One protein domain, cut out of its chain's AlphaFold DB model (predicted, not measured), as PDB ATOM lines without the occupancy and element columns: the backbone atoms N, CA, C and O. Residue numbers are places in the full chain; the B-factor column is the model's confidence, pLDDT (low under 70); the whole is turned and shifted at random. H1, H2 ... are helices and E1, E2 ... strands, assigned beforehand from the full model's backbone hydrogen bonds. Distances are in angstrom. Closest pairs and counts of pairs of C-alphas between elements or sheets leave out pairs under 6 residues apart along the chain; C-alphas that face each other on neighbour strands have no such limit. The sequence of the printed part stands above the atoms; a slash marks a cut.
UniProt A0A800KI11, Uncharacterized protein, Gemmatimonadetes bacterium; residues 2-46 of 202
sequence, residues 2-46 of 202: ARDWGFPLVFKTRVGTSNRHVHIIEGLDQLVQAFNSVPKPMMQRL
ATOM      1  N   ALA A   2     -17.258 -35.680  37.705       89.50
ATOM      2  CA  ALA A   2     -16.419 -35.149  38.798       89.50
ATOM      3  C   ALA A   2     -16.485 -36.026  40.064       89.50
ATOM      4  O   ALA A   2     -15.457 -36.446  40.573       89.50
ATOM      5  N   ARG A   3     -17.700 -36.402  40.495       91.56
ATOM      6  CA  ARG A   3     -17.906 -37.354  41.604       91.56
ATOM      7  C   ARG A   3     -17.254 -38.720  41.340       91.56
ATOM      8  O   ARG A   3     -16.670 -39.286  42.246       91.56
ATOM      9  N   ASP A   4     -17.320 -39.208  40.102       93.75
ATOM     10  CA  ASP A   4     -16.751 -40.499  39.684       93.75
ATOM     11  C   ASP A   4     -15.210 -40.490  39.656       93.75
ATOM     12  O   ASP A   4     -14.587 -41.524  39.859       93.75
ATOM     13  N   TRP A   5     -14.586 -39.354  39.331       93.31
ATOM     14  CA  TRP A   5     -13.125 -39.205  39.320       93.31
ATOM     15  C   TRP A   5     -12.550 -38.892  40.697       93.31
ATOM     16  O   TRP A   5     -11.377 -39.166  40.923       93.31
ATOM     17  N   GLY A   6     -13.366 -38.329  41.585       94.25
ATOM     18  CA  GLY A   6     -12.910 -37.783  42.852       94.25
ATOM     19  C   GLY A   6     -12.306 -36.387  42.702       94.25
ATOM     20  O   GLY A   6     -12.131 -35.855  41.601       94.25
ATOM     21  N   PHE A   7     -12.026 -35.793  43.853       95.56
ATOM     22  CA  PHE A   7     -11.321 -34.525  43.995       95.56
ATOM     23  C   PHE A   7      -9.979 -34.781  44.711       95.56
ATOM     24  O   PHE A   7      -9.900 -35.745  45.476       95.56
ATOM     25  N   PRO A   8      -8.948 -33.941  44.505       96.44
ATOM     26  CA  PRO A   8      -8.945 -32.741  43.666       96.44
ATOM     27  C   PRO A   8      -8.915 -33.027  42.152       96.44
ATOM     28  O   PRO A   8      -8.458 -34.076  41.701       96.44
ATOM     29  N   LEU A   9      -9.401 -32.074  41.350       96.06
ATOM     30  CA  LEU A   9      -9.363 -32.126  39.881       96.06
ATOM     31  C   LEU A   9      -8.938 -30.788  39.270       96.06
ATOM     32  O   LEU A   9      -9.031 -29.745  39.912       96.06
ATOM     33  N   VAL A  10      -8.517 -30.804  38.005       96.31
ATOM     34  CA  VAL A  10      -8.220 -29.584  37.244       96.31
ATOM     35  C   VAL A  10      -9.478 -29.124  36.512       96.31
ATOM     36  O   VAL A  10     -10.031 -29.851  35.684       96.31
ATOM     37  N   PHE A  11      -9.904 -27.893  36.775       96.56
ATOM     38  CA  PHE A  11     -10.968 -27.199  36.058       96.56
ATOM     39  C   PHE A  11     -10.366 -26.052  35.256       96.56
ATOM     40  O   PHE A  11      -9.786 -25.126  35.822       96.56
ATOM     41  N   LYS A  12     -10.463 -26.127  33.927       96.06
ATOM     42  CA  LYS A  12      -9.808 -25.162  33.044       96.06
ATOM     43  C   LYS A  12     -10.648 -24.751  31.851       96.06
ATOM     44  O   LYS A  12     -11.570 -25.460  31.456       96.06
ATOM     45  N   THR A  13     -10.310 -23.622  31.240       95.56
ATOM     46  CA  THR A  13     -10.845 -23.288  29.917       95.56
ATOM     47  C   THR A  13     -10.317 -24.252  28.850       95.56
ATOM     48  O   THR A  13      -9.175 -24.707  28.908       95.56
ATOM     49  N   ARG A  14     -11.140 -24.555  27.841       93.75
ATOM     50  CA  ARG A  14     -10.727 -25.342  26.666       93.75
ATOM     51  C   ARG A  14      -9.724 -24.617  25.766       93.75
ATOM     52  O   ARG A  14      -9.043 -25.274  24.989       93.75
ATOM     53  N   VAL A  15      -9.674 -23.283  25.822       91.50
ATOM     54  CA  VAL A  15      -8.786 -22.457  24.991       91.50
ATOM     55  C   VAL A  15      -8.176 -21.377  25.872       91.50
ATOM     56  O   VAL A  15      -8.892 -20.507  26.358       91.50
ATOM     57  N   GLY A  16      -6.860 -21.419  26.082       85.88
ATOM     58  CA  GLY A  16      -6.197 -20.519  27.021       85.88
ATOM     59  C   GLY A  16      -4.688 -20.420  26.833       85.88
ATOM     60  O   GLY A  16      -4.112 -21.018  25.927       85.88
ATOM     61  N   THR A  17      -4.061 -19.622  27.697       82.38
ATOM     62  CA  THR A  17      -2.609 -19.404  27.758       82.38
ATOM     63  C   THR A  17      -2.193 -19.023  29.183       82.38
ATOM     64  O   THR A  17      -3.021 -18.553  29.965       82.38
ATOM     65  N   SER A  18      -0.913 -19.201  29.519       79.31
ATOM     66  CA  SER A  18      -0.282 -18.695  30.752       79.31
ATOM     67  C   SER A  18      -1.014 -19.048  32.056       79.31
ATOM     68  O   SER A  18      -1.121 -18.209  32.946       79.31
ATOM     69  N   ASN A  19      -1.544 -20.269  32.168       81.44
ATOM     70  CA  ASN A  19      -2.299 -20.731  33.340       81.44
ATOM     71  C   ASN A  19      -3.563 -19.899  33.669       81.44
ATOM     72  O   ASN A  19      -4.092 -19.971  34.777       81.44
ATOM     73  N   ARG A  20      -4.067 -19.089  32.726       85.94
ATOM     74  CA  ARG A  20      -5.302 -18.316  32.921       85.94
ATOM     75  C   ARG A  20      -6.509 -19.243  32.925       85.94
ATOM     76  O   ARG A  20      -6.644 -20.082  32.035       85.94
ATOM     77  N   HIS A  21      -7.404 -19.033  33.886       91.88
ATOM     78  CA  HIS A  21      -8.590 -19.866  34.097       91.88
ATOM     79  C   HIS A  21      -8.249 -21.350  34.241       91.88
ATOM     80  O   HIS A  21      -8.908 -22.192  33.635       91.88
ATOM     81  N   VAL A  22      -7.194 -21.661  34.993       93.12
ATOM     82  CA  VAL A  22      -6.843 -23.018  35.411       93.12
ATOM     83  C   VAL A  22      -6.938 -23.052  36.928       93.12
ATOM     84  O   VAL A  22      -6.270 -22.286  37.618       93.12
ATOM     85  N   HIS A  23      -7.795 -23.926  37.437       94.50
ATOM     86  CA  HIS A  23      -8.105 -24.035  38.855       94.50
ATOM     87  C   HIS A  23      -7.946 -25.485  39.295       94.50
ATOM     88  O   HIS A  23      -8.393 -26.398  38.598       94.50
ATOM     89  N   ILE A  24      -7.345 -25.693  40.462       95.81
ATOM     90  CA  ILE A  24      -7.465 -26.960  41.181       95.81
ATOM     91  C   ILE A  24      -8.715 -26.841  42.038       95.81
ATOM     92  O   ILE A  24      -8.855 -25.890  42.802       95.81
ATOM     93  N   ILE A  25      -9.636 -27.773  41.854       96.81
ATOM     94  CA  ILE A  25     -10.917 -27.804  42.543       96.81
ATOM     95  C   ILE A  25     -10.891 -28.975  43.516       96.81
ATOM     96  O   ILE A  25     -10.725 -30.115  43.088       96.81
ATOM     97  N   GLU A  26     -11.072 -28.695  44.804       96.56
ATOM     98  CA  GLU A  26     -11.016 -29.689  45.889       96.56
ATOM     99  C   GLU A  26     -12.386 -30.279  46.240       96.56
ATOM    100  O   GLU A  26     -12.480 -31.265  46.967       96.56
ATOM    101  N   GLY A  27     -13.468 -29.707  45.713       96.69
ATOM    102  CA  GLY A  27     -14.812 -30.172  46.013       96.69
ATOM    103  C   GLY A  27     -15.883 -29.599  45.099       96.69
ATOM    104  O   GLY A  27     -15.645 -28.712  44.275       96.69
ATOM    105  N   LEU A  28     -17.100 -30.116  45.260       95.69
ATOM    106  CA  LEU A  28     -18.231 -29.752  44.410       95.69
ATOM    107  C   LEU A  28     -18.617 -28.274  44.550       95.69
ATOM    108  O   LEU A  28     -18.935 -27.643  43.547       95.69
ATOM    109  N   ASP A  29     -18.540 -27.714  45.754       95.31
ATOM    110  CA  ASP A  29     -18.921 -26.319  45.999       95.31
ATOM    111  C   ASP A  29     -17.988 -25.346  45.268       95.31
ATOM    112  O   ASP A  29     -18.455 -24.438  44.578       95.31
ATOM    113  N   GLN A  30     -16.673 -25.596  45.316       95.81
ATOM    114  CA  GLN A  30     -15.685 -24.836  44.542       95.81
ATOM    115  C   GLN A  30     -15.935 -24.962  43.031       95.81
ATOM    116  O   GLN A  30     -15.832 -23.972  42.304       95.81
ATOM    117  N   LEU A  31     -16.309 -26.156  42.547       95.38
ATOM    118  CA  LEU A  31     -16.645 -26.360  41.135       95.38
ATOM    119  C   LEU A  31     -17.837 -25.494  40.711       95.38
ATOM    120  O   LEU A  31     -17.781 -24.846  39.667       95.38
ATOM    121  N   VAL A  32     -18.907 -25.486  41.513       94.25
ATOM    122  CA  VAL A  32     -20.130 -24.713  41.243       94.25
ATOM    123  C   VAL A  32     -19.831 -23.215  41.235       94.25
ATOM    124  O   VAL A  32     -20.272 -22.513  40.324       94.25
ATOM    125  N   GLN A  33     -19.038 -22.735  42.194       93.31
ATOM    126  CA  GLN A  33     -18.619 -21.333  42.261       93.31
ATOM    127  C   GLN A  33     -17.782 -20.923  41.041       93.31
ATOM    128  O   GLN A  33     -18.018 -19.869  40.450       93.31
ATOM    129  N   ALA A  34     -16.834 -21.767  40.623       93.25
ATOM    130  CA  ALA A  34     -15.951 -21.466  39.502       93.25
ATOM    131  C   ALA A  34     -16.645 -21.578  38.131       93.25
ATOM    132  O   ALA A  34     -16.201 -20.932  37.177       93.25
ATOM    133  N   PHE A  35     -17.725 -22.364  38.012       93.56
ATOM    134  CA  PHE A  35     -18.294 -22.780  36.724       93.56
ATOM    135  C   PHE A  35     -18.614 -21.618  35.777       93.56
ATOM    136  O   PHE A  35     -18.234 -21.654  34.609       93.56
ATOM    137  N   ASN A  36     -19.255 -20.566  36.292       93.25
ATOM    138  CA  ASN A  36     -19.663 -19.408  35.491       93.25
ATOM    139  C   ASN A  36     -18.514 -18.426  35.201       93.25
ATOM    140  O   ASN A  36     -18.648 -17.565  34.334       93.25
ATOM    141  N   SER A  37     -17.388 -18.545  35.910       92.62
ATOM    142  CA  SER A  37     -16.223 -17.658  35.760       92.62
ATOM    143  C   SER A  37     -15.196 -18.158  34.737       92.62
ATOM    144  O   SER A  37     -14.326 -17.400  34.303       92.62
ATOM    145  N   VAL A  38     -15.285 -19.432  34.337       94.62
ATOM    146  CA  VAL A  38     -14.347 -20.066  33.406       94.62
ATOM    147  C   VAL A  38     -14.993 -20.179  32.024       94.62
ATOM    148  O   VAL A  38     -15.972 -20.907  31.859       94.62
ATOM    149  N   PRO A  39     -14.456 -19.512  30.988       94.25
ATOM    150  CA  PRO A  39     -15.029 -19.580  29.649       94.25
ATOM    151  C   PRO A  39     -14.825 -20.970  29.043       94.25
ATOM    152  O   PRO A  39     -13.725 -21.519  29.102       94.25
ATOM    153  N   LYS A  40     -15.864 -21.527  28.402       95.31
ATOM    154  CA  LYS A  40     -15.833 -22.851  27.741       95.31
ATOM    155  C   LYS A  40     -15.125 -23.911  28.609       95.31
ATOM    156  O   LYS A  40     -14.071 -24.413  28.206       95.31
ATOM    157  N   PRO A  41     -15.653 -24.223  29.801       95.25
ATOM    158  CA  PRO A  41     -14.927 -25.018  30.774       95.25
ATOM    159  C   PRO A  41     -14.752 -26.483  30.345       95.25
ATOM    160  O   PRO A  41     -15.536 -27.058  29.579       95.25
ATOM    161  N   MET A  42     -13.707 -27.104  30.877       95.50
ATOM    162  CA  MET A  42     -13.456 -28.538  30.851       95.50
ATOM    163  C   MET A  42     -12.858 -28.997  32.182       95.50
ATOM    164  O   MET A  42     -12.257 -28.215  32.917       95.50
ATOM    165  N   MET A  43     -13.015 -30.286  32.470       95.25
ATOM    166  CA  MET A  43     -12.405 -30.942  33.622       95.25
ATOM    167  C   MET A  43     -11.355 -31.939  33.151       95.25
ATOM    168  O   MET A  43     -11.528 -32.590  32.119       95.25
ATOM    169  N   GLN A  44     -10.308 -32.095  33.945       95.00
ATOM    170  CA  GLN A  44      -9.260 -33.089  33.771       95.00
ATOM    171  C   GLN A  44      -8.915 -33.662  35.151       95.00
ATOM    172  O   GLN A  44      -8.946 -32.937  36.146       95.00
ATOM    173  N   ARG A  45      -8.597 -34.960  35.229       94.69
ATOM    174  CA  ARG A  45      -8.038 -35.540  36.459       94.69
ATOM    175  C   ARG A  45      -6.735 -34.827  36.816       94.69
ATOM    176  O   ARG A  45      -5.936 -34.532  35.924       94.69
ATOM    177  N   LEU A  46      -6.538 -34.549  38.099       94.69
ATOM    178  CA  LEU A  46      -5.254 -34.058  38.573       94.69
ATOM    179  C   LEU A  46      -4.242 -35.209  38.510       94.69
ATOM    180  O   LEU A  46      -4.532 -36.296  38.995       94.69
TER     181      LEU A  46
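What this domain is: This is residues 2 to 46 of the 202 residues of an uncharacterized protein of Gemmatimonadetes bacterium (UniProt A0A800KI11). A small sheet of three antiparallel strands makes a wall, and one helix, H2, packs over one face of it, running along the strands, while a single short turn of helix, H1, sits at one end of the sheet. The longest dimension runs from H1 to the loop of the hairpin E1 and E2, around Ser 18. The printed part has 45 residues, with two named helices and three named strands in the order H1, E1, E2, H2, E3; the sheet's order is E2, E1, E3, and the class is mixed, helices and strands. The whole is compact, with a radius of gyration of the C-alphas of 9.7 A and spans of 27 by 19 by 13 A.

How they stand to each other: E1, residues 9 to 13, is the inner strand of the sheet. E2, residues 22 to 25, is an edge strand and forms a hairpin with E1; they are antiparallel at 151 degrees, with N 11 and O 23 2.8 A apart and N 25 and O 9 2.8 A apart, both within hydrogen-bond range. E3, residues 41 to 45, is the other edge strand, antiparallel to E1 at 151 degrees, with N 42 and O 12 within hydrogen-bond range at 2.8 A. H2, residues 28 to 35, is on the sheet at a height over the sheet of 9.3 A. It lies over E2 and E1 and runs along the strands, at 4 degrees to E1 on the local plane. The closest C-alphas of H2 and E2 are those of Leu 31 and Ile 25, 6.1 A apart. E2, H2 and E3 form a split strand-helix-strand unit, two strands running the same way with a helix between them in the chain and E1 between them in the sheet; its crossover is right-handed. H1, residues 2 to 5, only grazes the sheet; the closest C-alphas of H1 and E3 are those of Trp 5 and Arg 45, 6.9 A apart. H1 and H2 are close but not clearly touching, with the C-alphas of Ala 2 and Leu 28 closest at 8.0 A. In H2 every O i to N i+4 pair is within hydrogen-bond range; H1 is too short for such a pair, and its one O i to N i+3 pair is within range.

Where its parts are: E1 is 13.4 A from first to last C-alpha, E3 13.8 A, E2 9.5 A, H2 10.4 A and H1 5.3 A. H1 begins at C-alpha 2, (-16.419, -35.149, 38.798). H2 begins at C-alpha 28, (-18.231, -29.752, 44.410), and E3 ends at C-alpha 45, (-8.038, -35.540, 36.459).

The domain as a whole: The two C-alphas farthest apart are those of Asp 4 and Ser 18, at 28.7 A. The printed part has no cut and no long link; the link from E1 to E2, 8 residues, is short, and those from H1 to E1, E2 to H2 and H2 to E3 are tight. The mean pLDDT of the printed part is 93.3, and no printed residue is under 70.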